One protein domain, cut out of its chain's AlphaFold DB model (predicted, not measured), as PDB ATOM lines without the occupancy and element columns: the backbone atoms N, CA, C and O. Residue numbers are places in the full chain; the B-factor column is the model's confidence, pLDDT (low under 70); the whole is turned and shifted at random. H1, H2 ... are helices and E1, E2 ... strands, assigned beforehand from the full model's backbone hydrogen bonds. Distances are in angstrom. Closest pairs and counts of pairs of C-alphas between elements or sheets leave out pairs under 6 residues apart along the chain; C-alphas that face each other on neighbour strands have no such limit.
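This is residues 3 to 146 of the 146 residues of an uncharacterized protein of Coprobacillus sp. OF03-2AA (UniProt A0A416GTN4). Two sheets are stacked face to face as a sandwich with strongly crossed strands, one of five strands, E4, E5, E1, E7 and E8, and one of three, E3, E2 and E6. Along one side the chain bends from E3 of the small sheet into E4 of the large one; along the other side H3 packs on both E7 and E6, while short H1 lies beside E3 and short H2 over E7. The printed part has 144 residues, with named elements in the order E1 E2 E3 E4 E5 H1 H2 E6 E7 E8 H3, and its class is mixed, helices and strands. Both sheets are antiparallel, in the orders E4 - E5 - E1 - E7 - E8 and E3 - E2 - E6. The whole is compact, with a radius of gyration of the C-alphas of 15.4 A and spans of 44 by 36 by 28 A.

In the larger sheet, E1 is residues 3 to 13, 30.2 A long, from C-alpha 3 at (163.230, 206.983, 98.851). E4 is residues 42 to 49, E5 residues 56 to 64, 24.0 A, E7 residues 106 to 118, 32.7 A, and E8 residues 127 to 130. In the smaller, E2 is residues 24 to 33, 28.7 A, E3 residues 36 to 40, and E6 residues 88 to 96, 23.7 A. H1 is residues 66 to 71 and H2 residues 81 to 86. H3, residues 133 to 145, is 18.8 A long and ends at C-alpha 145 (178.764, 179.924, 99.020).

In the twisted larger sheet these backbone atoms are within hydrogen-bond range: N 8 and O 113 of the neighbours E1 and E7, 2.8 A apart, N 9 and O 59 of the neighbours E1 and E5, 3.0 A, N 46 and O 60 of the hairpin E4 and E5, 2.9 A, and N 114 and O 129 of the hairpin E7 and E8, 2.8 A. E7 bends by 59 degrees at residue 110. The sheets' facing parts are 9.0 A centre to centre, their strands at 69 degrees. In the smaller sheet, N 27 and O 93 of E2 and E6, and N 31 and O 38 of the hairpin E2 and E3, are each 2.9 A apart. E3 runs on into E4 at 68 degrees. H3 is on both sheets; its closest C-alphas are Asn 140 to Glu 108 of E7, 5.6 A, and Gln 138 to Phe 89 of E6, 6.1 A. H2 is over E7 at a height over the sheet of 8.9 A. The closest C-alphas of H1 and E3 are Ala 69 and Phe 40, 4.5 A. Every O i to N i+4 pair is within hydrogen-bond range in H3, 1 of 2 in H1 and 0 of 2 in H2, where 3 of 3 O i to N i+3 pairs are.

The C-alphas farthest apart, those of Asn 100 and Thr 121, are 47.6 A apart. The printed part has no cut and no long link. Its mean pLDDT is 92.8; residues 98 to 100, 124 and 146 are under 70.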
ATOM      1  N   LYS A   3     162.190 207.432  97.925       94.69
ATOM      2  CA  LYS A   3     163.230 206.983  98.851       94.69
ATOM      3  C   LYS A   3     162.935 205.562  99.307       94.69
ATOM      4  O   LYS A   3     161.800 205.292  99.708       94.69
ATOM      5  N   LEU A   4     163.921 204.671  99.235       96.31
ATOM      6  CA  LEU A   4     163.855 203.338  99.832       96.31
ATOM      7  C   LEU A   4     163.750 203.496 101.353       96.31
ATOM      8  O   LEU A   4     164.586 204.149 101.966       96.31
ATOM      9  N   THR A   5     162.697 202.949 101.958       94.88
ATOM     10  CA  THR A   5     162.463 203.081 103.406       94.88
ATOM     11  C   THR A   5     162.525 201.760 104.142       94.88
ATOM     12  O   THR A   5     162.845 201.764 105.326       94.88
ATOM     13  N   ASN A   6     162.175 200.659 103.471       96.25
ATOM     14  CA  ASN A   6     162.161 199.333 104.074       96.25
ATOM     15  C   ASN A   6     162.504 198.250 103.052       96.25
ATOM     16  O   ASN A   6     162.265 198.421 101.849       96.25
ATOM     17  N   MET A   7     162.905 197.090 103.563       97.56
ATOM     18  CA  MET A   7     162.765 195.820 102.857       97.56
ATOM     19  C   MET A   7     161.976 194.838 103.711       97.56
ATOM     20  O   MET A   7     162.162 194.760 104.920       97.56
ATOM     21  N   LEU A   8     161.105 194.078 103.060       97.69
ATOM     22  CA  LEU A   8     160.388 192.967 103.655       97.69
ATOM     23  C   LEU A   8     160.844 191.695 102.961       97.69
ATOM     24  O   LEU A   8     160.778 191.624 101.732       97.69
ATOM     25  N   PHE A   9     161.293 190.702 103.715       98.06
ATOM     26  CA  PHE A   9     161.756 189.452 103.127       98.06
ATOM     27  C   PHE A   9     161.493 188.246 104.014       98.06
ATOM     28  O   PHE A   9     161.291 188.365 105.221       98.06
ATOM     29  N   GLN A  10     161.472 187.080 103.377       98.00
ATOM     30  CA  GLN A  10     161.257 185.797 104.031       98.00
ATOM     31  C   GLN A  10     162.474 184.911 103.821       98.00
ATOM     32  O   GLN A  10     162.870 184.680 102.676       98.00
ATOM     33  N   LEU A  11     163.040 184.401 104.910       97.56
ATOM     34  CA  LEU A  11     164.161 183.469 104.871       97.56
ATOM     35  C   LEU A  11     163.716 182.101 105.364       97.56
ATOM     36  O   LEU A  11     163.061 181.995 106.400       97.56
ATOM     37  N   LYS A  12     164.115 181.060 104.642       97.50
ATOM     38  CA  LYS A  12     164.057 179.675 105.087       97.50
ATOM     39  C   LYS A  12     165.339 179.346 105.836       97.50
ATOM     40  O   LYS A  12     166.430 179.544 105.305       97.50
ATOM     41  N   MET A  13     165.194 178.801 107.033       96.19
ATOM     42  CA  MET A  13     166.295 178.313 107.852       96.19
ATOM     43  C   MET A  13     166.462 176.794 107.698       96.19
ATOM     44  O   MET A  13     165.552 176.096 107.242       96.19
ATOM     45  N   ASP A  14     167.618 176.262 108.096       95.50
ATOM     46  CA  ASP A  14     167.935 174.826 108.013       95.50
ATOM     47  C   ASP A  14     167.174 173.959 109.034       95.50
ATOM     48  O   ASP A  14     167.071 172.739 108.873       95.50
ATOM     49  N   ARG A  15     166.602 174.580 110.071       94.44
ATOM     50  CA  ARG A  15     165.768 173.942 111.099       94.44
ATOM     51  C   ARG A  15     164.749 174.915 111.692       94.44
ATOM     52  O   ARG A  15     164.723 176.097 111.367       94.44
ATOM     53  N   LYS A  16     163.908 174.398 112.592       94.94
ATOM     54  CA  LYS A  16     162.949 175.191 113.364       94.94
ATOM     55  C   LYS A  16     163.658 176.293 114.148       94.94
ATOM     56  O   LYS A  16     164.647 176.033 114.837       94.94
ATOM     57  N   ILE A  17     163.105 177.497 114.085       92.69
ATOM     58  CA  ILE A  17     163.573 178.655 114.836       92.69
ATOM     59  C   ILE A  17     163.103 178.517 116.285       92.69
ATOM     60  O   ILE A  17     161.918 178.311 116.556       92.69
ATOM     61  N   ASN A  18     164.039 178.630 117.225       89.50
ATOM     62  CA  ASN A  18     163.742 178.747 118.641       89.50
ATOM     63  C   ASN A  18     164.183 180.142 119.122       89.50
ATOM     64  O   ASN A  18     165.386 180.363 119.267       89.50
ATOM     65  N   PRO A  19     163.244 181.071 119.371       84.50
ATOM     66  CA  PRO A  19     163.572 182.450 119.730       84.50
ATOM     67  C   PRO A  19     164.279 182.582 121.089       84.50
ATOM     68  O   PRO A  19     164.853 183.628 121.360       84.50
ATOM     69  N   ASP A  20     164.268 181.537 121.926       87.25
ATOM     70  CA  ASP A  20     164.962 181.547 123.220       87.25
ATOM     71  C   ASP A  20     166.480 181.312 123.095       87.25
ATOM     72  O   ASP A  20     167.207 181.540 124.059       87.25
ATOM     73  N   ILE A  21     166.955 180.795 121.952       87.88
ATOM     74  CA  ILE A  21     168.364 180.391 121.757       87.88
ATOM     75  C   ILE A  21     168.964 180.795 120.405       87.88
ATOM     76  O   ILE A  21     170.169 180.647 120.218       87.88
ATOM     77  N   HIS A  22     168.141 181.205 119.437       90.19
ATOM     78  CA  HIS A  22     168.600 181.658 118.127       90.19
ATOM     79  C   HIS A  22     168.483 183.177 118.055       90.19
ATOM     80  O   HIS A  22     167.374 183.715 118.005       90.19
ATOM     81  N   TYR A  23     169.623 183.853 117.975       88.94
ATOM     82  CA  TYR A  23     169.676 185.261 117.616       88.94
ATOM     83  C   TYR A  23     169.758 185.408 116.094       88.94
ATOM     84  O   TYR A  23     170.618 184.810 115.449       88.94
ATOM     85  N   LEU A  24     168.854 186.199 115.513       90.88
ATOM     86  CA  LEU A  24     168.820 186.492 114.081       90.88
ATOM     87  C   LEU A  24     168.769 188.003 113.885       90.88
ATOM     88  O   LEU A  24     167.827 188.649 114.347       90.88
ATOM     89  N   SER A  25     169.741 188.556 113.168       91.31
ATOM     90  CA  SER A  25     169.801 189.986 112.880       91.31
ATOM     91  C   SER A  25     170.172 190.226 111.416       91.31
ATOM     92  O   SER A  25     171.252 189.824 110.982       91.31
ATOM     93  N   PRO A  26     169.293 190.833 110.607       92.94
ATOM     94  CA  PRO A  26     169.627 191.195 109.240       92.94
ATOM     95  C   PRO A  26     170.619 192.365 109.229       92.94
ATOM     96  O   PRO A  26     170.545 193.243 110.087       92.94
ATOM     97  N   GLY A  27     171.547 192.375 108.271       86.12
ATOM     98  CA  GLY A  27     172.668 193.319 108.266       86.12
ATOM     99  C   GLY A  27     172.876 194.040 106.940       86.12
ATOM    100  O   GLY A  27     171.924 194.475 106.298       86.12
ATOM    101  N   GLY A  28     174.150 194.191 106.566       94.06
ATOM    102  CA  GLY A  28     174.583 194.905 105.368       94.06
ATOM    103  C   GLY A  28     174.249 194.190 104.062       94.06
ATOM    104  O   GLY A  28     174.392 192.973 103.937       94.06
ATOM    105  N   TYR A  29     173.850 194.971 103.065       97.00
ATOM    106  CA  TYR A  29     173.578 194.503 101.711       97.00
ATOM    107  C   TYR A  29     174.540 195.161 100.732       97.00
ATOM    108  O   TYR A  29     174.840 196.354 100.838       97.00
ATOM    109  N   GLU A  30     174.973 194.399  99.732       97.81
ATOM    110  CA  GLU A  30     175.828 194.900  98.662       97.81
ATOM    111  C   GLU A  30     175.159 194.672  97.304       97.81
ATOM    112  O   GLU A  30     174.730 193.562  96.978       97.81
ATOM    113  N   ILE A  31     175.065 195.731  96.499       97.81
ATOM    114  CA  ILE A  31     174.477 195.699  95.157       97.81
ATOM    115  C   ILE A  31     175.405 196.349  94.130       97.81
ATOM    116  O   ILE A  31     176.086 197.325  94.415       97.81
ATOM    117  N   GLU A  32     175.402 195.851  92.899       97.88
ATOM    118  CA  GLU A  32     176.229 196.349  91.797       97.88
ATOM    119  C   GLU A  32     175.365 196.798  90.617       97.88
ATOM    120  O   GLU A  32     174.380 196.141  90.255       97.88
ATOM    121  N   LYS A  33     175.765 197.900  89.978       96.19
ATOM    122  CA  LYS A  33     175.231 198.345  88.689       96.19
ATOM    123  C   LYS A  33     176.326 199.010  87.868       96.19
ATOM    124  O   LYS A  33     177.077 199.829  88.385       96.19
ATOM    125  N   ASP A  34     176.417 198.644  86.591       95.19
ATOM    126  CA  ASP A  34     177.380 199.207  85.634       95.19
ATOM    127  C   ASP A  34     178.846 199.169  86.131       95.19
ATOM    128  O   ASP A  34     179.638 200.066  85.854       95.19
ATOM    129  N   GLY A  35     179.208 198.114  86.876       95.44
ATOM    130  CA  GLY A  35     180.550 197.918  87.440       95.44
ATOM    131  C   GLY A  35     180.848 198.733  88.704       95.44
ATOM    132  O   GLY A  35     181.986 198.723  89.167       95.44
ATOM    133  N   VAL A  36     179.854 199.432  89.256       96.75
ATOM    134  CA  VAL A  36     179.962 200.161  90.522       96.75
ATOM    135  C   VAL A  36     179.199 199.414  91.607       96.75
ATOM    136  O   VAL A  36     178.021 199.090  91.438       96.75
ATOM    137  N   THR A  37     179.884 199.168  92.718       97.81
ATOM    138  CA  THR A  37     179.347 198.499  93.902       97.81
ATOM    139  C   THR A  37     178.895 199.518  94.939       97.81
ATOM    140  O   THR A  37     179.602 200.482  95.230       97.81
ATOM    141  N   TYR A  38     177.731 199.262  95.517       98.00
ATOM    142  CA  TYR A  38     177.060 200.073  96.514       98.00
ATOM    143  C   TYR A  38     176.712 199.221  97.726       98.00
ATOM    144  O   TYR A  38     176.387 198.042  97.589       98.00
ATOM    145  N   LYS A  39     176.730 199.843  98.898       97.38
ATOM    146  CA  LYS A  39     176.367 199.244 100.176       97.38
ATOM    147  C   LYS A  39     175.229 200.024 100.800       97.38
ATOM    148  O   LYS A  39     175.136 201.237 100.614       97.38
ATOM    149  N   PHE A  40     174.364 199.320 101.507       97.12
ATOM    150  CA  PHE A  40     173.308 199.916 102.312       97.12
ATOM    151  C   PHE A  40     172.844 198.927 103.372       97.12
ATOM    152  O   PHE A  40     173.024 197.719 103.222       97.12
ATOM    153  N   ASP A  41     172.217 199.445 104.413       96.31
ATOM    154  CA  ASP A  41     171.557 198.684 105.463       96.31
ATOM    155  C   ASP A  41     170.442 199.534 106.093       96.31
ATOM    156  O   ASP A  41     169.973 200.532 105.527       96.31
ATOM    157  N   PHE A  42     169.937 199.061 107.223       96.75
ATOM    158  CA  PHE A  42     168.835 199.659 107.955       96.75
ATOM    159  C   PHE A  42     169.163 199.594 109.442       96.75
ATOM    160  O   PHE A  42     169.587 198.550 109.934       96.75
ATOM    161  N   CYS A  43     168.920 200.682 110.165       95.50
ATOM    162  CA  CYS A  43     169.249 200.775 111.582       95.50
ATOM    163  C   CYS A  43     168.325 199.920 112.464       95.50
ATOM    164  O   CYS A  43     168.639 199.678 113.630       95.50
ATOM    165  N   GLN A  44     167.160 199.501 111.953       96.12
ATOM    166  CA  GLN A  44     166.173 198.734 112.709       96.12
ATOM    167  C   GLN A  44     165.638 197.540 111.921       96.12
ATOM    168  O   GLN A  44     165.510 197.557 110.694       96.12
ATOM    169  N   SER A  45     165.266 196.497 112.658       95.75
ATOM    170  CA  SER A  45     164.626 195.312 112.109       95.75
ATOM    171  C   SER A  45     163.603 194.734 113.081       95.75
ATOM    172  O   SER A  45     163.752 194.824 114.297       95.75
ATOM    173  N   ASN A  46     162.554 194.132 112.527       94.44
ATOM    174  CA  ASN A  46     161.640 193.252 113.242       94.44
ATOM    175  C   ASN A  46     161.612 191.908 112.514       94.44
ATOM    176  O   ASN A  46     161.284 191.865 111.330       94.44
ATOM    177  N   GLY A  47     161.941 190.826 113.218       92.31
ATOM    178  CA  GLY A  47     161.914 189.460 112.699       92.31
ATOM    179  C   GLY A  47     160.982 188.583 113.523       92.31
ATOM    180  O   GLY A  47     161.070 188.589 114.747       92.31
ATOM    181  N   ASN A  48     160.096 187.831 112.873       90.75
ATOM    182  CA  ASN A  48     159.242 186.842 113.539       90.75
ATOM    183  C   ASN A  48     159.174 185.560 112.711       90.75
ATOM    184  O   ASN A  48     159.216 185.619 111.482       90.75
ATOM    185  N   ALA A  49     159.040 184.410 113.372       92.06
ATOM    186  CA  ALA A  49     158.722 183.168 112.672       92.06
ATOM    187  C   ALA A  49     157.377 183.306 111.934       92.06
ATOM    188  O   ALA A  49     156.475 183.994 112.420       92.06
ATOM    189  N   ALA A  50     157.250 182.680 110.767       92.44
ATOM    190  CA  ALA A  50     155.994 182.650 110.028       92.44
ATOM    191  C   ALA A  50     154.933 181.842 110.792       92.44
ATOM    192  O   ALA A  50     155.246 180.862 111.469       92.44
ATOM    193  N   ASP A  51     153.667 182.240 110.654       90.00
ATOM    194  CA  ASP A  51     152.549 181.609 111.367       90.00
ATOM    195  C   ASP A  51     152.337 180.134 110.967       90.00
ATOM    196  O   ASP A  51     151.804 179.344 111.748       90.00
ATOM    197  N   ASP A  52     152.722 179.766 109.742       93.88
ATOM    198  CA  ASP A  52     152.463 178.467 109.114       93.88
ATOM    199  C   ASP A  52     153.708 177.584 108.919       93.88
ATOM    200  O   ASP A  52     153.564 176.386 108.665       93.88
ATOM    201  N   ASP A  53     154.914 178.133 109.076       95.38
ATOM    202  CA  ASP A  53     156.182 177.406 108.963       95.38
ATOM    203  C   ASP A  53     157.217 177.961 109.958       95.38
ATOM    204  O   ASP A  53     157.815 179.016 109.753       95.38
ATOM    205  N   ASP A  54     157.475 177.213 111.033       94.56
ATOM    206  CA  ASP A  54     158.398 177.607 112.107       94.56
ATOM    207  C   ASP A  54     159.888 177.538 111.727       94.56
ATOM    208  O   ASP A  54     160.759 177.848 112.544       94.56
ATOM    209  N   THR A  55     160.192 177.160 110.488       96.94
ATOM    210  CA  THR A  55     161.531 177.255 109.895       96.94
ATOM    211  C   THR A  55     161.683 178.490 108.999       96.94
ATOM    212  O   THR A  55     162.759 178.715 108.449       96.94
ATOM    213  N   VAL A  56     160.623 179.286 108.823       97.69
ATOM    214  CA  VAL A  56     160.641 180.524 108.038       97.69
ATOM    215  C   VAL A  56     160.599 181.721 108.977       97.69
ATOM    216  O   VAL A  56     159.777 181.773 109.886       97.69
ATOM    217  N   VAL A  57     161.463 182.705 108.739       96.12
ATOM    218  CA  VAL A  57     161.434 184.007 109.416       96.12
ATOM    219  C   VAL A  57     161.043 185.096 108.427       96.12
ATOM    220  O   VAL A  57     161.541 185.146 107.301       96.12
ATOM    221  N   VAL A  58     160.141 185.974 108.854       97.00
ATOM    222  CA  VAL A  58     159.712 187.164 108.122       97.00
ATOM    223  C   VAL A  58     160.367 188.379 108.759       97.00
ATOM    224  O   VAL A  58     160.134 188.660 109.937       97.00
ATOM    225  N   PHE A  59     161.159 189.104 107.975       97.62
ATOM    226  CA  PHE A  59     161.799 190.348 108.380       97.62
ATOM    227  C   PHE A  59     161.125 191.563 107.745       97.62
ATOM    228  O   PHE A  59     160.808 191.555 106.555       97.62
ATOM    229  N   ASP A  60     160.973 192.622 108.537       97.44
ATOM    230  CA  ASP A  60     160.801 194.006 108.088       97.44
ATOM    231  C   ASP A  60     161.997 194.807 108.608       97.44
ATOM    232  O   ASP A  60     162.135 195.010 109.817       97.44
ATOM    233  N   VAL A  61     162.884 195.216 107.702       97.50
ATOM    234  CA  VAL A  61     164.016 196.102 108.001       97.50
ATOM    235  C   VAL A  61     163.672 197.516 107.566       97.50
ATOM    236  O   VAL A  61     163.098 197.716 106.494       97.50
ATOM    237  N   TYR A  62     163.977 198.498 108.404       96.19
ATOM    238  CA  TYR A  62     163.527 199.876 108.235       96.19
ATOM    239  C   TYR A  62     164.443 200.858 108.956       96.19
ATOM    240  O   TYR A  62     165.321 200.451 109.704       96.19
ATOM    241  N   ASP A  63     164.208 202.156 108.739       94.50
ATOM    242  CA  ASP A  63     165.124 203.221 109.172       94.50
ATOM    243  C   ASP A  63     166.425 203.150 108.358       94.50
ATOM    244  O   ASP A  63     167.450 202.670 108.820       94.50
ATOM    245  N   PHE A  64     166.331 203.513 107.071       94.88
ATOM    246  CA  PHE A  64     167.440 203.421 106.113       94.88
ATOM    247  C   PHE A  64     168.668 204.179 106.626       94.88
ATOM    248  O   PHE A  64     168.582 205.391 106.856       94.88
ATOM    249  N   ASP A  65     169.797 203.483 106.744       95.25
ATOM    250  CA  ASP A  65     171.029 204.077 107.243       95.25
ATOM    251  C   ASP A  65     171.707 204.882 106.130       95.25
ATOM    252  O   ASP A  65     172.394 204.379 105.232       95.25
ATOM    253  N   GLU A  66     171.478 206.189 106.161       94.12
ATOM    254  CA  GLU A  66     172.111 207.076 105.202       94.12
ATOM    255  C   GLU A  66     173.617 207.211 105.422       94.12
ATOM    256  O   GLU A  66     174.315 207.566 104.474       94.12
ATOM    257  N   GLU A  67     174.118 207.035 106.645       93.81
ATOM    258  CA  GLU A  67     175.538 207.217 106.952       93.81
ATOM    259  C   GLU A  67     176.349 206.065 106.368       93.81
ATOM    260  O   GLU A  67     177.287 206.318 105.608       93.81
ATOM    261  N   TYR A  68     175.911 204.827 106.604       93.12
ATOM    262  CA  TYR A  68     176.513 203.636 106.012       93.12
ATOM    263  C   TYR A  68     176.433 203.662 104.480       93.12
ATOM    264  O   TYR A  68     177.427 203.448 103.779       93.12
ATOM    265  N   ALA A  69     175.270 204.017 103.925       94.94
ATOM    266  CA  ALA A  69     175.089 204.070 102.476       94.94
ATOM    267  C   ALA A  69     175.990 205.121 101.792       94.94
ATOM    268  O   ALA A  69     176.530 204.876 100.700       94.94
ATOM    269  N   LYS A  70     176.219 206.271 102.449       93.12
ATOM    270  CA  LYS A  70     177.082 207.358 101.950       93.12
ATOM    271  C   LYS A  70     178.532 206.922 101.746       93.12
ATOM    272  O   LYS A  70     179.165 207.444 100.828       93.12
ATOM    273  N   GLU A  71     179.043 205.957 102.510       92.25
ATOM    274  CA  GLU A  71     180.418 205.448 102.349       92.25
ATOM    275  C   GLU A  71     180.668 204.845 100.960       92.25
ATOM    276  O   GLU A  71     181.770 204.943 100.418       92.25
ATOM    277  N   SER A  72     179.625 204.274 100.351       93.50
ATOM    278  CA  SER A  72     179.659 203.708  98.996       93.50
ATOM    279  C   SER A  72     179.093 204.644  97.917       93.50
ATOM    280  O   SER A  72     179.051 204.293  96.738       93.50
ATOM    281  N   GLY A  73     178.633 205.840  98.301       94.44
ATOM    282  CA  GLY A  73     177.947 206.775  97.407       94.44
ATOM    283  C   GLY A  73     176.518 206.360  97.034       94.44
ATOM    284  O   GLY A  73     175.972 206.878  96.055       94.44
ATOM    285  N   PHE A  74     175.901 205.441  97.780       95.62
ATOM    286  CA  PHE A  74     174.511 205.046  97.573       95.62
ATOM    287  C   PHE A  74     173.563 205.995  98.310       95.62
ATOM    288  O   PHE A  74     173.707 206.236  99.502       95.62
ATOM    289  N   VAL A  75     172.581 206.551  97.597       90.62
ATOM    290  CA  VAL A  75     171.659 207.559  98.162       90.62
ATOM    291  C   VAL A  75     170.312 206.948  98.564       90.62
ATOM    292  O   VAL A  75     169.573 207.533  99.348       90.62
ATOM    293  N   GLY A  76     169.955 205.776  98.026       92.38
ATOM    294  CA  GLY A  76     168.644 205.162  98.270       92.38
ATOM    295  C   GLY A  76     167.458 205.949  97.687       92.38
ATOM    296  O   GLY A  76     166.308 205.664  98.021       92.38
ATOM    297  N   GLU A  77     167.713 206.924  96.808       94.75
ATOM    298  CA  GLU A  77     166.706 207.769  96.161       94.75
ATOM    299  C   GLU A  77     166.635 207.515  94.650       94.75
ATOM    300  O   GLU A  77     167.647 207.465  93.951       94.75
ATOM    301  N   PHE A  78     165.414 207.392  94.131       94.75
ATOM    302  CA  PHE A  78     165.137 206.972  92.760       94.75
ATOM    303  C   PHE A  78     164.088 207.873  92.099       94.75
ATOM    304  O   PHE A  78     163.151 208.360  92.742       94.75
ATOM    305  N   LYS A  79     164.210 208.088  90.784       94.81
ATOM    306  CA  LYS A  79     163.151 208.746  89.995       94.81
ATOM    307  C   LYS A  79     162.000 207.779  89.725       94.81
ATOM    308  O   LYS A  79     160.846 208.172  89.879       94.81
ATOM    309  N   ASP A  80     162.325 206.532  89.389       95.50
ATOM    310  CA  ASP A  80     161.399 205.403  89.315       95.50
ATOM    311  C   ASP A  80     161.890 204.303  90.277       95.50
ATOM    312  O   ASP A  80     163.025 203.850  90.134       95.50
ATOM    313  N   PRO A  81     161.083 203.828  91.247       95.56
ATOM    314  CA  PRO A  81     161.470 202.726  92.133       95.56
ATOM    315  C   PRO A  81     161.954 201.476  91.387       95.56
ATOM    316  O   PRO A  81     162.789 200.729  91.898       95.56
ATOM    317  N   LYS A  82     161.460 201.250  90.161       96.75
ATOM    318  CA  LYS A  82     161.866 200.120  89.312       96.75
ATOM    319  C   LYS A  82     163.335 200.163  88.908       96.75
ATOM    320  O   LYS A  82     163.874 199.115  88.557       96.75
ATOM    321  N   ASP A  83     163.990 201.318  89.001       96.62
ATOM    322  CA  ASP A  83     165.423 201.456  88.731       96.62
ATOM    323  C   ASP A  83     166.269 200.551  89.646       96.62
ATOM    324  O   ASP A  83     167.328 200.076  89.217       96.62
ATOM    325  N   LEU A  84     165.784 200.241  90.860       96.69
ATOM    326  CA  LEU A  84     166.421 199.301  91.792       96.69
ATOM    327  C   LEU A  84     166.469 197.859  91.244       96.69
ATOM    328  O   LEU A  84     167.398 197.112  91.535       96.69
ATOM    329  N   LEU A  85     165.528 197.460  90.381       96.88
ATOM    330  CA  LEU A  85     165.503 196.116  89.772       96.88
ATOM    331  C   LEU A  85     166.601 195.907  88.710       96.88
ATOM    332  O   LEU A  85     166.816 194.791  88.215       96.88
ATOM    333  N   GLY A  86     167.278 196.993  88.327       96.31
ATOM    334  CA  GLY A  86     168.452 196.970  87.459       96.31
ATOM    335  C   GLY A  86     169.745 196.571  88.174       96.31
ATOM    336  O   GLY A  86     170.722 196.293  87.487       96.31
ATOM    337  N   TYR A  87     169.754 196.534  89.508       97.56
ATOM    338  CA  TYR A  87     170.927 196.183  90.307       97.56
ATOM    339  C   TYR A  87     171.031 194.670  90.527       97.56
ATOM    340  O   TYR A  87     170.018 193.963  90.605       97.56
ATOM    341  N   CYS A  88     172.265 194.187  90.653       97.38
ATOM    342  CA  CYS A  88     172.590 192.809  91.003       97.38
ATOM    343  C   CYS A  88     173.039 192.734  92.460       97.38
ATOM    344  O   CYS A  88     173.882 193.529  92.857       97.38
ATOM    345  N   PHE A  89     172.540 191.772  93.234       97.50
ATOM    346  CA  PHE A  89     173.053 191.547  94.588       97.50
ATOM    347  C   PHE A  89     174.422 190.862  94.545       97.50
ATOM    348  O   PHE A  89     174.649 189.959  93.734       97.50
ATOM    349  N   LYS A  90     175.330 191.334  95.398       96.81
ATOM    350  CA  LYS A  90     176.689 190.815  95.604       96.81
ATOM    351  C   LYS A  90     176.878 190.245  96.997       96.81
ATOM    352  O   LYS A  90     177.631 189.293  97.143       96.81
ATOM    353  N   ASP A  91     176.155 190.795  97.965       96.81
ATOM    354  CA  ASP A  91     176.096 190.287  99.326       96.81
ATOM    355  C   ASP A  91     174.708 190.547  99.926       96.81
ATOM    356  O   ASP A  91     174.018 191.505  99.551       96.81
ATOM    357  N   PHE A  92     174.300 189.677 100.843       96.81
ATOM    358  CA  PHE A  92     173.053 189.769 101.591       96.81
ATOM    359  C   PHE A  92     173.282 189.184 102.985       96.81
ATOM    360  O   PHE A  92     173.125 187.983 103.201       96.81
ATOM    361  N   PHE A  93     173.701 190.019 103.931       94.25
ATOM    362  CA  PHE A  93     174.155 189.526 105.222       94.25
ATOM    363  C   PHE A  93     173.004 189.329 106.214       94.25
ATOM    364  O   PHE A  93     172.161 190.207 106.415       94.25
ATOM    365  N   VAL A  94     173.009 188.176 106.883       92.69
ATOM    366  CA  VAL A  94     172.123 187.856 108.006       92.69
ATOM    367  C   VAL A  94     172.979 187.219 109.085       92.69
ATOM    368  O   VAL A  94     173.553 186.149 108.896       92.69
ATOM    369  N   PHE A  95     173.073 187.894 110.216       89.31
ATOM    370  CA  PHE A  95     173.793 187.419 111.378       89.31
ATOM    371  C   PHE A  95     172.943 186.394 112.135       89.31
ATOM    372  O   PHE A  95     171.762 186.638 112.395       89.31
ATOM    373  N   THR A  96     173.533 185.244 112.468       86.56
ATOM    374  CA  THR A  96     172.832 184.085 113.041       86.56
ATOM    375  C   THR A  96     173.560 183.534 114.276       86.56
ATOM    376  O   THR A  96     174.111 182.437 114.262       86.56
ATOM    377  N   GLY A  97     173.556 184.316 115.360       76.31
ATOM    378  CA  GLY A  97     174.067 183.924 116.682       76.31
ATOM    379  C   GLY A  97     175.146 184.848 117.254       76.31
ATOM    380  O   GLY A  97     176.063 185.233 116.540       76.31
ATOM    381  N   GLU A  98     175.060 185.183 118.543       68.00
ATOM    382  CA  GLU A  98     176.148 185.775 119.339       68.00
ATOM    383  C   GLU A  98     176.876 184.706 120.188       68.00
ATOM    384  O   GLU A  98     176.548 183.519 120.144       68.00
ATOM    385  N   ASP A  99     177.897 185.101 120.961       59.31
ATOM    386  CA  ASP A  99     178.648 184.195 121.843       59.31
ATOM    387  C   ASP A  99     177.706 183.326 122.712       59.31
ATOM    388  O   ASP A  99     177.035 183.823 123.617       59.31
ATOM    389  N   ASN A 100     177.770 182.002 122.512       69.50
ATOM    390  CA  ASN A 100     176.971 180.940 123.157       69.50
ATOM    391  C   ASN A 100     175.555 180.688 122.602       69.50
ATOM    392  O   ASN A 100     174.881 179.795 123.127       69.50
ATOM    393  N   ASP A 101     175.117 181.387 121.556       75.25
ATOM    394  CA  ASP A 101     173.853 181.066 120.887       75.25
ATOM    395  C   ASP A 101     173.963 179.782 120.064       75.25
ATOM    396  O   ASP A 101     175.029 179.401 119.568       75.25
ATOM    397  N   ALA A 102     172.836 179.088 119.904       77.75
ATOM    398  CA  ALA A 102     172.786 177.975 118.974       77.75
ATOM    399  C   ALA A 102     172.781 178.535 117.546       77.75
ATOM    400  O   ALA A 102     171.839 179.214 117.141       77.75
ATOM    401  N   GLU A 103     173.829 178.233 116.779       83.00
ATOM    402  CA  GLU A 103     173.902 178.608 115.364       83.00
ATOM    403  C   GLU A 103     172.684 178.065 114.600       83.00
ATOM    404  O   GLU A 103     172.151 177.000 114.924       83.00
ATOM    405  N   ILE A 104     172.240 178.767 113.565       91.44
ATOM    406  CA  ILE A 104     171.196 178.320 112.637       91.44
ATOM    407  C   ILE A 104     171.483 178.947 111.274       91.44
ATOM    408  O   ILE A 104     171.846 180.113 111.204       91.44
ATOM    409  N   ASN A 105     171.326 178.200 110.185       92.62
ATOM    410  CA  ASN A 105     171.797 178.663 108.879       92.62
ATOM    411  C   ASN A 105     170.647 179.103 107.984       92.62
ATOM    412  O   ASN A 105     169.590 178.465 107.948       92.62
ATOM    413  N   VAL A 106     170.875 180.171 107.219       95.00
ATOM    414  CA  VAL A 106     169.971 180.586 106.144       95.00
ATOM    415  C   VAL A 106     170.149 179.634 104.963       95.00
ATOM    416  O   VAL A 106     171.252 179.456 104.458       95.00
ATOM    417  N   VAL A 107     169.055 179.025 104.515       95.88
ATOM    418  CA  VAL A 107     169.027 178.109 103.365       95.88
ATOM    419  C   VAL A 107     168.629 178.845 102.092       95.88
ATOM    420  O   VAL A 107     169.195 178.602 101.028       95.88
ATOM    421  N   GLU A 108     167.619 179.711 102.183       97.12
ATOM    422  CA  GLU A 108     167.004 180.325 101.008       97.12
ATOM    423  C   GLU A 108     166.273 181.627 101.359       97.12
ATOM    424  O   GLU A 108     165.588 181.716 102.375       97.12
ATOM    425  N   LEU A 109     166.354 182.617 100.477       98.12
ATOM    426  CA  LEU A 109     165.440 183.746 100.376       98.12
ATOM    427  C   LEU A 109     164.217 183.333  99.544       98.12
ATOM    428  O   LEU A 109     164.341 183.015  98.359       98.12
ATOM    429  N   LEU A 110     163.032 183.386 100.151       98.12
ATOM    430  CA  LEU A 110     161.769 182.977  99.526       98.12
ATOM    431  C   LEU A 110     161.052 184.139  98.821       98.12
ATOM    432  O   LEU A 110     160.509 183.973  97.729       98.12
ATOM    433  N   ASP A 111     161.044 185.323  99.439       98.06
ATOM    434  CA  ASP A 111     160.465 186.547  98.873       98.06
ATOM    435  C   ASP A 111     161.262 187.769  99.339       98.06
ATOM    436  O   ASP A 111     161.836 187.770 100.429       98.06
ATOM    437  N   LEU A 112     161.262 188.820  98.519       98.56
ATOM    438  CA  LEU A 112     161.856 190.120  98.823       98.56
ATOM    439  C   LEU A 112     161.008 191.225  98.195       98.56
ATOM    440  O   LEU A 112     160.764 191.254  96.988       98.56
ATOM    441  N   THR A 113     160.574 192.164  99.025       98.56
ATOM    442  CA  THR A 113     159.789 193.331  98.637       98.56
ATOM    443  C   THR A 113     160.439 194.592  99.182       98.56
ATOM    444  O   THR A 113     160.637 194.740 100.382       98.56
ATOM    445  N   PHE A 114     160.712 195.546  98.304       98.12
ATOM    446  CA  PHE A 114     161.198 196.872  98.661       98.12
ATOM    447  C   PHE A 114     160.016 197.809  98.908       98.12
ATOM    448  O   PHE A 114     159.051 197.814  98.133       98.12
ATOM    449  N   ARG A 115     160.096 198.636  99.954       97.31
ATOM    450  CA  ARG A 115     159.123 199.700 100.221       97.31
ATOM    451  C   ARG A 115     159.745 201.061  99.964       97.31
ATOM    452  O   ARG A 115     160.799 201.378 100.509       97.31
ATOM    453  N   PHE A 116     159.043 201.891  99.204       95.94
ATOM    454  CA  PHE A 116     159.446 203.259  98.916       95.94
ATOM    455  C   PHE A 116     158.432 204.269  99.436       95.94
ATOM    456  O   PHE A 116     157.222 204.031  99.393       95.94
ATOM    457  N   SER A 117     158.925 205.431  99.851       93.19
ATOM    458  CA  SER A 117     158.114 206.614 100.138       93.19
ATOM    459  C   SER A 117     158.260 207.643  99.019       93.19
ATOM    460  O   SER A 117     159.350 207.824  98.477       93.19
ATOM    461  N   ASN A 118     157.165 208.312  98.645       90.75
ATOM    462  CA  ASN A 118     157.222 209.440  97.718       90.75
ATOM    463  C   ASN A 118     157.602 210.713  98.486       90.75
ATOM    464  O   ASN A 118     156.844 211.157  99.347       90.75
ATOM    465  N   THR A 119     158.745 211.308  98.153       84.56
ATOM    466  CA  THR A 119     159.275 212.501  98.831       84.56
ATOM    467  C   THR A 119     158.648 213.813  98.344       84.56
ATOM    468  O   THR A 119     158.854 214.855  98.957       84.56
ATOM    469  N   GLU A 120     157.848 213.788  97.273       82.44
ATOM    470  CA  GLU A 120     157.208 214.979  96.688       82.44
ATOM    471  C   GLU A 120     155.788 215.232  97.211       82.44
ATOM    472  O   GLU A 120     155.171 216.243  96.875       82.44
ATOM    473  N   THR A 121     155.235 214.326  98.020       77.31
ATOM    474  CA  THR A 121     153.855 214.450  98.502       77.31
ATOM    475  C   THR A 121     153.791 214.310 100.014       77.31
ATOM    476  O   THR A 121     154.432 213.443 100.596       77.31
ATOM    477  N   THR A 122     152.939 215.109 100.651       70.06
ATOM    478  CA  THR A 122     152.643 214.988 102.088       70.06
ATOM    479  C   THR A 122     151.711 213.816 102.410       70.06
ATOM    480  O   THR A 122     151.502 213.493 103.577       70.06
ATOM    481  N   LYS A 123     151.128 213.169 101.390       71.44
ATOM    482  CA  LYS A 123     150.272 211.993 101.555       71.44
ATOM    483  C   LYS A 123     151.125 210.735 101.497       71.44
ATOM    484  O   LYS A 123     151.618 210.367 100.438       71.44
ATOM    485  N   PHE A 124     151.225 210.032 102.615       69.31
ATOM    486  CA  PHE A 124     151.932 208.759 102.669       69.31
ATOM    487  C   PHE A 124     151.190 207.690 101.845       69.31
ATOM    488  O   PHE A 124     150.170 207.161 102.276       69.31
ATOM    489  N   HIS A 125     151.681 207.410 100.637       82.25
ATOM    490  CA  HIS A 125     151.301 206.245  99.833       82.25
ATOM    491  C   HIS A 125     152.571 205.445  99.544       82.25
ATOM    492  O   HIS A 125     153.332 205.832  98.650       82.25
ATOM    493  N   PRO A 126     152.848 204.381 100.315       88.00
ATOM    494  CA  PRO A 126     154.025 203.569 100.081       88.00
ATOM    495  C   PRO A 126     153.886 202.813  98.759       88.00
ATOM    496  O   PRO A 126     152.816 202.294  98.431       88.00
ATOM    497  N   ILE A 127     154.980 202.743  98.006       93.94
ATOM    498  CA  ILE A 127     155.089 201.867  96.841       93.94
ATOM    499  C   ILE A 127     155.790 200.594  97.283       93.94
ATOM    500  O   ILE A 127     156.874 200.652  97.857       93.94
ATOM    501  N   TYR A 128     155.173 199.458  96.982       96.31
ATOM    502  CA  TYR A 128     155.759 198.142  97.189       96.31
ATOM    503  C   TYR A 128     156.234 197.595  95.852       96.31
ATOM    504  O   TYR A 128     155.483 197.580  94.873       96.31
ATOM    505  N   LEU A 129     157.480 197.148  95.816       97.81
ATOM    506  CA  LEU A 129     158.112 196.619  94.622       97.81
ATOM    507  C   LEU A 129     158.733 195.267  94.945       97.81
ATOM    508  O   LEU A 129     159.684 195.191  95.715       97.81
ATOM    509  N   LYS A 130     158.202 194.200  94.348       98.31
ATOM    510  CA  LYS A 130     158.793 192.866  94.480       98.31
ATOM    511  C   LYS A 130     160.111 192.782  93.716       98.31
ATOM    512  O   LYS A 130     160.210 193.296  92.598       98.31
ATOM    513  N   ALA A 131     161.089 192.110  94.309       98.19
ATOM    514  CA  ALA A 131     162.326 191.750  93.641       98.19
ATOM    515  C   ALA A 131     162.046 190.847  92.434       98.19
ATOM    516  O   ALA A 131     161.064 190.100  92.381       98.19
ATOM    517  N   LEU A 132     162.926 190.913  91.439       98.19
ATOM    518  CA  LEU A 132     162.858 189.995  90.309       98.19
ATOM    519  C   LEU A 132     163.367 188.613  90.721       98.19
ATOM    520  O   LEU A 132     164.289 188.503  91.525       98.19
ATOM    521  N   LYS A 133     162.856 187.562  90.067       97.81
ATOM    522  CA  LYS A 133     163.333 186.182  90.259       97.81
ATOM    523  C   LYS A 133     164.861 186.075  90.186       97.81
ATOM    524  O   LYS A 133     165.464 185.456  91.047       97.81
ATOM    525  N   LYS A 134     165.484 186.768  89.223       97.56
ATOM    526  CA  LYS A 134     166.949 186.817  89.077       97.56
ATOM    527  C   LYS A 134     167.675 187.386  90.306       97.56
ATOM    528  O   LYS A 134     168.793 186.979  90.572       97.56
ATOM    529  N   GLN A 135     167.074 188.337  91.027       98.00
ATOM    530  CA  GLN A 135     167.680 188.941  92.219       98.00
ATOM    531  C   GLN A 135     167.585 187.978  93.402       98.00
ATOM    532  O   GLN A 135     168.553 187.820  94.132       98.00
ATOM    533  N   ILE A 136     166.456 187.274  93.531       98.38
ATOM    534  CA  ILE A 136     166.305 186.197  94.515       98.38
ATOM    535  C   ILE A 136     167.304 185.066  94.225       98.38
ATOM    536  O   ILE A 136     168.004 184.623  95.126       98.38
ATOM    537  N   GLU A 137     167.439 184.650  92.962       97.88
ATOM    538  CA  GLU A 137     168.425 183.643  92.546       97.88
ATOM    539  C   GLU A 137     169.864 184.084  92.870       97.88
ATOM    540  O   GLU A 137     170.627 183.284  93.395       97.88
ATOM    541  N   GLN A 138     170.224 185.353  92.633       97.38
ATOM    542  CA  GLN A 138     171.533 185.903  93.018       97.38
ATOM    543  C   GLN A 138     171.789 185.799  94.528       97.38
ATOM    544  O   GLN A 138     172.859 185.351  94.928       97.38
ATOM    545  N   ILE A 139     170.810 186.176  95.353       97.94
ATOM    546  CA  ILE A 139     170.915 186.103  96.819       97.94
ATOM    547  C   ILE A 139     171.031 184.649  97.292       97.94
ATOM    548  O   ILE A 139     171.873 184.331  98.124       97.94
ATOM    549  N   ASN A 140     170.266 183.735  96.699       98.06
ATOM    550  CA  ASN A 140     170.342 182.315  97.044       98.06
ATOM    551  C   ASN A 140     171.680 181.675  96.659       98.06
ATOM    552  O   ASN A 140     172.132 180.757  97.339       98.06
ATOM    553  N   GLU A 141     172.338 182.142  95.598       97.19
ATOM    554  CA  GLU A 141     173.710 181.719  95.300       97.19
ATOM    555  C   GLU A 141     174.720 182.278  96.313       97.19
ATOM    556  O   GLU A 141     175.687 181.585  96.622       97.19
ATOM    557  N   ILE A 142     174.503 183.471  96.880       95.75
ATOM    558  CA  ILE A 142     175.342 183.997  97.973       95.75
ATOM    559  C   ILE A 142     175.253 183.066  99.192       95.75
ATOM    560  O   ILE A 142     176.284 182.626  99.692       95.75
ATOM    561  N   PHE A 143     174.045 182.670  99.606       94.06
ATOM    562  CA  PHE A 143     173.856 181.785 100.765       94.06
ATOM    563  C   PHE A 143     174.487 180.400 100.615       94.06
ATOM    564  O   PHE A 143     174.926 179.827 101.600       94.06
ATOM    565  N   LYS A 144     174.564 179.854  99.398       91.25
ATOM    566  CA  LYS A 144     175.195 178.542  99.156       91.25
ATOM    567  C   LYS A 144     176.719 178.567  99.241       91.25
ATOM    568  O   LYS A 144     177.330 177.506  99.341       91.25
ATOM    569  N   ASN A 145     177.316 179.744  99.073       81.25
ATOM    570  CA  ASN A 145     178.764 179.924  99.020       81.25
ATOM    571  C   ASN A 145     179.357 180.406 100.355       81.25
ATOM    572  O   ASN A 145     180.582 180.488 100.453       81.25
ATOM    573  N   ASN A 146     178.503 180.699 101.342       67.25
ATOM    574  CA  ASN A 146     178.862 180.995 102.730       67.25
ATOM    575  C   ASN A 146     178.776 179.727 103.585       67.25
ATOM    576  O   ASN A 146     179.641 179.581 104.476       67.25
TER     577      ASN A 146